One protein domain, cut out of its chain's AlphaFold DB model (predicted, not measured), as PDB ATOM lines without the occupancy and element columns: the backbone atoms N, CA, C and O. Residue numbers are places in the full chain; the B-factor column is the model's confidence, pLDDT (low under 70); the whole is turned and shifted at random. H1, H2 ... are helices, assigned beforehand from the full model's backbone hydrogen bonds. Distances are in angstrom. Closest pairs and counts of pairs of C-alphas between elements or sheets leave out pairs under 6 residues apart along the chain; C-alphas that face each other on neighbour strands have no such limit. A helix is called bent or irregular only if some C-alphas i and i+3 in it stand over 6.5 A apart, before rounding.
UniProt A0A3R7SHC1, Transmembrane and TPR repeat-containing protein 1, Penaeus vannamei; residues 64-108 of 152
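AT A GLANCE: This is residues 64 to 108 of the 152 residues of the protein "Transmembrane and TPR repeat-containing protein 1" of Penaeus vannamei (UniProt A0A3R7SHC1). Two helices meet near their ends as an open V: the long H2 makes one arm, the shorter H1 the other, and a single residue joins them at the corner. The space between the arms is empty, and the V is flat, with spans of 42 by 29 by 6 A. The printed part has 45 residues with two named helices, H1 then H2 along the chain, and no named strand; the class is all helix. It is only just loose, close to extended, with a radius of gyration of the C-alphas of 14.0 A.

HOW THE PARTS SIT: Start with H2, residues 81 to 107, the longest helix. Before it comes H1, residues 64 to 79, and the two run opposite ways at a steep tilt of 39 degrees. Look at Leu 77 and Arg 84: their C-alphas, the closest of the two helices, are 6.1 A apart. H1 and H2 are close but not clearly touching, with 1 pair of C-alphas within 8 A, and their centres are 17.7 A apart. In H1 every O i to N i+4 pair is within hydrogen-bond range; in H2 21 of 23 are.

IN THESE COORDINATES: Find C-alpha 81 at (27.795, 35.425, -9.791); from there H2 runs 39.8 A to C-alpha 107 at (25.466, 67.195, 13.991). H2 is irregular: C-alphas 82 and 85 are 7.1 A apart. Then go to C-alpha 64 at (34.957, 35.842, 16.868), where H1 begins; it runs 23.3 A to C-alpha 79.

THE WHOLE: The two C-alphas farthest apart, those of Gly 81 and Ser 108, are 42.3 A from each other. Residues 64 to 75, 78 to 83 and 89 to 108 stand free. The link from H1 to H2 is tight, and the printed part has no cut. Read the B-factor column for pLDDT: its mean over the printed part is 83.6, and residues 105 to 107 are under 70.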
ATOM      1  N   LEU A  64      35.733  36.968  17.397       71.38
ATOM      2  CA  LEU A  64      34.957  35.842  16.868       71.38
ATOM      3  C   LEU A  64      33.759  36.334  16.047       71.38
ATOM      4  O   LEU A  64      33.452  35.771  14.997       71.38
ATOM      5  N   HIS A  65      33.131  37.433  16.473       76.25
ATOM      6  CA  HIS A  65      32.020  38.038  15.738       76.25
ATOM      7  C   HIS A  65      32.454  38.621  14.388       76.25
ATOM      8  O   HIS A  65      31.724  38.485  13.405       76.25
ATOM      9  N   SER A  66      33.645  39.227  14.300       81.12
ATOM     10  CA  SER A  66      34.141  39.773  13.030       81.12
ATOM     11  C   SER A  66      34.560  38.678  12.044       81.12
ATOM     12  O   SER A  66      34.254  38.779  10.854       81.12
ATOM     13  N   LEU A  67      35.194  37.603  12.529       82.00
ATOM     14  CA  LEU A  67      35.589  36.456  11.705       82.00
ATOM     15  C   LEU A  67      34.375  35.695  11.156       82.00
ATOM     16  O   LEU A  67      34.343  35.375   9.967       82.00
ATOM     17  N   GLY A  68      33.350  35.461  11.983       84.25
ATOM     18  CA  GLY A  68      32.114  34.807  11.543       84.25
ATOM     19  C   GLY A  68      31.394  35.596  10.446       84.25
ATOM     20  O   GLY A  68      30.978  35.027   9.436       84.25
ATOM     21  N   TYR A  69      31.320  36.921  10.591       83.31
ATOM     22  CA  TYR A  69      30.706  37.785   9.584       83.31
ATOM     23  C   TYR A  69      31.493  37.770   8.264       83.31
ATOM     24  O   TYR A  69      30.901  37.637   7.194       83.31
ATOM     25  N   ALA A  70      32.828  37.819   8.325       83.00
ATOM     26  CA  ALA A  70      33.684  37.789   7.138       83.00
ATOM     27  C   ALA A  70      33.532  36.494   6.316       83.00
ATOM     28  O   ALA A  70      33.484  36.556   5.087       83.00
ATOM     29  N   VAL A  71      33.409  35.337   6.975       84.75
ATOM     30  CA  VAL A  71      33.211  34.039   6.305       84.75
ATOM     31  C   VAL A  71      31.819  33.933   5.672       84.75
ATOM     32  O   VAL A  71      31.688  33.482   4.536       84.75
ATOM     33  N   LEU A  72      30.768  34.388   6.358       83.88
ATOM     34  CA  LEU A  72      29.408  34.382   5.798       83.88
ATOM     35  C   LEU A  72      29.295  35.297   4.573       83.88
ATOM     36  O   LEU A  72      28.711  34.915   3.556       83.88
ATOM     37  N   ILE A  73      29.903  36.484   4.654       84.19
ATOM     38  CA  ILE A  73      29.973  37.434   3.545       84.19
ATOM     39  C   ILE A  73      30.763  36.830   2.378       84.19
ATOM     40  O   ILE A  73      30.274  36.858   1.251       84.19
ATOM     41  N   SER A  74      31.925  36.213   2.610       82.19
ATOM     42  CA  SER A  74      32.731  35.636   1.524       82.19
ATOM     43  C   SER A  74      32.023  34.477   0.807       82.19
ATOM     44  O   SER A  74      32.012  34.440  -0.428       82.19
ATOM     45  N   ILE A  75      31.351  33.583   1.541       86.12
ATOM     46  CA  ILE A  75      30.572  32.475   0.962       86.12
ATOM     47  C   ILE A  75      29.361  33.008   0.185       86.12
ATOM     48  O   ILE A  75      29.126  32.579  -0.947       86.12
ATOM     49  N   GLY A  76      28.619  33.967   0.751       81.62
ATOM     50  CA  GLY A  76      27.474  34.595   0.086       81.62
ATOM     51  C   GLY A  76      27.875  35.276  -1.223       81.62
ATOM     52  O   GLY A  76      27.286  35.017  -2.270       81.62
ATOM     53  N   LEU A  77      28.952  36.063  -1.201       79.44
ATOM     54  CA  LEU A  77      29.489  36.737  -2.386       79.44
ATOM     55  C   LEU A  77      29.995  35.787  -3.472       79.44
ATOM     56  O   LEU A  77      29.899  36.118  -4.655       79.44
ATOM     57  N   SER A  78      30.511  34.622  -3.086       80.12
ATOM     58  CA  SER A  78      31.004  33.609  -4.027       80.12
ATOM     59  C   SER A  78      29.868  32.938  -4.806       80.12
ATOM     60  O   SER A  78      30.083  32.461  -5.917       80.12
ATOM     61  N   ARG A  79      28.643  32.952  -4.263       83.25
ATOM     62  CA  ARG A  79      27.442  32.376  -4.892       83.25
ATOM     63  C   ARG A  79      26.642  33.373  -5.740       83.25
ATOM     64  O   ARG A  79      25.758  32.956  -6.478       83.25
ATOM     65  N   LEU A  80      26.943  34.672  -5.661       80.38
ATOM     66  CA  LEU A  80      26.144  35.734  -6.293       80.38
ATOM     67  C   LEU A  80      26.443  35.977  -7.787       80.38
ATOM     68  O   LEU A  80      25.727  36.746  -8.430       80.38
ATOM     69  N   GLY A  81      27.475  35.344  -8.358       83.44
ATOM     70  CA  GLY A  81      27.795  35.425  -9.791       83.44
ATOM     71  C   GLY A  81      27.783  36.861 -10.338       83.44
ATOM     72  O   GLY A  81      28.451  37.751  -9.809       83.44
ATOM     73  N   ARG A  82      26.977  37.110 -11.380       86.50
ATOM     74  CA  ARG A  82      26.851  38.421 -12.052       86.50
ATOM     75  C   ARG A  82      26.186  39.510 -11.192       86.50
ATOM     76  O   ARG A  82      26.357  40.690 -11.478       86.50
ATOM     77  N   LEU A  83      25.474  39.141 -10.123       86.38
ATOM     78  CA  LEU A  83      24.805  40.080  -9.209       86.38
ATOM     79  C   LEU A  83      25.713  40.568  -8.072       86.38
ATOM     80  O   LEU A  83      25.326  41.426  -7.283       86.38
ATOM     81  N   ARG A  84      26.952  40.071  -7.997       86.69
ATOM     82  CA  ARG A  84      27.902  40.430  -6.940       86.69
ATOM     83  C   ARG A  84      28.166  41.938  -6.855       86.69
ATOM     84  O   ARG A  84      28.094  42.507  -5.771       86.69
ATOM     85  N   ALA A  85      28.472  42.574  -7.985       88.50
ATOM     86  CA  ALA A  85      28.773  44.004  -8.043       88.50
ATOM     87  C   ALA A  85      27.580  44.897  -7.633       88.50
ATOM     88  O   ALA A  85      27.770  45.729  -6.745       88.50
ATOM     89  N   PRO A  86      26.355  44.727  -8.180       91.12
ATOM     90  CA  PRO A  86      25.219  45.550  -7.762       91.12
ATOM     91  C   PRO A  86      24.808  45.305  -6.305       91.12
ATOM     92  O   PRO A  86      24.468  46.261  -5.615       91.12
ATOM     93  N   CYS A  87      24.896  44.072  -5.789       88.00
ATOM     94  CA  CYS A  87      24.601  43.802  -4.377       88.00
ATOM     95  C   CYS A  87      25.616  44.452  -3.429       88.00
ATOM     96  O   CYS A  87      25.217  45.008  -2.408       88.00
ATOM     97  N   LEU A  88      26.911  44.430  -3.764       88.81
ATOM     98  CA  LEU A  88      27.930  45.155  -2.998       88.81
ATOM     99  C   LEU A  88      27.707  46.662  -3.043       88.81
ATOM    100  O   LEU A  88      27.788  47.315  -2.008       88.81
ATOM    101  N   LEU A  89      27.404  47.210  -4.221       92.88
ATOM    102  CA  LEU A  89      27.124  48.633  -4.373       92.88
ATOM    103  C   LEU A  89      25.909  49.044  -3.535       92.88
ATOM    104  O   LEU A  89      25.983  50.017  -2.793       92.88
ATOM    105  N   LEU A  90      24.822  48.270  -3.592       93.00
ATOM    106  CA  LEU A  90      23.629  48.495  -2.780       93.00
ATOM    107  C   LEU A  90      23.953  48.444  -1.282       93.00
ATOM    108  O   LEU A  90      23.544  49.331  -0.537       93.00
ATOM    109  N   LEU A  91      24.716  47.439  -0.848       91.00
ATOM    110  CA  LEU A  91      25.152  47.304   0.540       91.00
ATOM    111  C   LEU A  91      25.939  48.549   0.982       91.00
ATOM    112  O   LEU A  91      25.632  49.134   2.021       91.00
ATOM    113  N   LEU A  92      26.910  48.987   0.172       93.50
ATOM    114  CA  LEU A  92      27.711  50.183   0.435       93.50
ATOM    115  C   LEU A  92      26.842  51.439   0.521       93.50
ATOM    116  O   LEU A  92      27.011  52.218   1.456       93.50
ATOM    117  N   VAL A  93      25.894  51.628  -0.399       95.69
ATOM    118  CA  VAL A  93      24.956  52.763  -0.376       95.69
ATOM    119  C   VAL A  93      24.117  52.749   0.902       95.69
ATOM    120  O   VAL A  93      24.048  53.764   1.594       95.69
ATOM    121  N   VAL A  94      23.542  51.604   1.279       94.62
ATOM    122  CA  VAL A  94      22.742  51.476   2.508       94.62
ATOM    123  C   VAL A  94      23.577  51.793   3.752       94.62
ATOM    124  O   VAL A  94      23.138  52.577   4.597       94.62
ATOM    125  N   PHE A  95      24.791  51.244   3.868       93.31
ATOM    126  CA  PHE A  95      25.685  51.558   4.989       93.31
ATOM    127  C   PHE A  95      26.127  53.020   4.991       93.31
ATOM    128  O   PHE A  95      26.218  53.623   6.062       93.31
ATOM    129  N   SER A  96      26.347  53.615   3.821       92.62
ATOM    130  CA  SER A  96      26.706  55.029   3.695       92.62
ATOM    131  C   SER A  96      25.564  55.919   4.183       92.62
ATOM    132  O   SER A  96      25.789  56.799   5.010       92.62
ATOM    133  N   ILE A  97      24.321  55.637   3.777       92.69
ATOM    134  CA  ILE A  97      23.127  56.357   4.249       92.69
ATOM    135  C   ILE A  97      22.975  56.216   5.768       92.69
ATOM    136  O   ILE A  97      22.793  57.217   6.457       92.69
ATOM    137  N   ARG A  98      23.108  54.998   6.312       90.94
ATOM    138  CA  ARG A  98      23.070  54.757   7.767       90.94
ATOM    139  C   ARG A  98      24.153  55.540   8.511       90.94
ATOM    140  O   ARG A  98      23.896  56.048   9.601       90.94
ATOM    141  N   THR A  99      25.344  55.634   7.925       89.75
ATOM    142  CA  THR A  99      26.477  56.374   8.492       89.75
ATOM    143  C   THR A  99      26.199  57.873   8.488       89.75
ATOM    144  O   THR A  99      26.389  58.526   9.509       89.75
ATOM    145  N   VAL A 100      25.671  58.415   7.387       87.31
ATOM    146  CA  VAL A 100      25.279  59.828   7.296       87.31
ATOM    147  C   VAL A 100      24.161  60.155   8.283       87.31
ATOM    148  O   VAL A 100      24.275  61.143   8.994       87.31
ATOM    149  N   GLN A 101      23.118  59.327   8.386       81.94
ATOM    150  CA  GLN A 101      22.028  59.531   9.350       81.94
ATOM    151  C   GLN A 101      22.548  59.572  10.789       81.94
ATOM    152  O   GLN A 101      22.234  60.499  11.528       81.94
ATOM    153  N   ARG A 102      23.417  58.625  11.162       78.38
ATOM    154  CA  ARG A 102      24.043  58.624  12.489       78.38
ATOM    155  C   ARG A 102      24.921  59.856  12.712       78.38
ATOM    156  O   ARG A 102      24.900  60.421  13.797       78.38
ATOM    157  N   ASN A 103      25.674  60.278  11.698       79.38
ATOM    158  CA  ASN A 103      26.487  61.490  11.775       79.38
ATOM    159  C   ASN A 103      25.630  62.759  11.866       79.38
ATOM    160  O   ASN A 103      26.064  63.717  12.493       79.38
ATOM    161  N   ARG A 104      24.414  62.772  11.305       70.38
ATOM    162  CA  ARG A 104      23.455  63.873  11.485       70.38
ATOM    163  C   ARG A 104      22.891  63.938  12.899       70.38
ATOM    164  O   ARG A 104      22.727  65.029  13.435       70.38
ATOM    165  N   ASP A 105      22.689  62.800  13.560       61.00
ATOM    166  CA  ASP A 105      22.369  62.801  14.995       61.00
ATOM    167  C   ASP A 105      23.511  63.403  15.831       61.00
ATOM    168  O   ASP A 105      23.270  63.957  16.899       61.00
ATOM    169  N   TRP A 106      24.755  63.301  15.347       61.12
ATOM    170  CA  TRP A 106      25.938  63.912  15.965       61.12
ATOM    171  C   TRP A 106      26.138  65.374  15.537       61.12
ATOM    172  O   TRP A 106      26.900  66.099  16.173       61.12
ATOM    173  N   GLU A 107      25.461  65.813  14.473       63.75
ATOM    174  CA  GLU A 107      25.466  67.195  13.991       63.75
ATOM    175  C   GLU A 107      24.634  68.089  14.916       63.75
ATOM    176  O   GLU A 107      25.073  69.184  15.285       63.75
ATOM    177  N   SER A 108      23.465  67.610  15.361       74.00
ATOM    178  CA  SER A 108      22.669  68.342  16.345       74.00
ATOM    179  C   SER A 108      23.225  68.129  17.751       74.00
ATOM    180  O   SER A 108      22.992  67.120  18.415       74.00
TER     181      SER A 108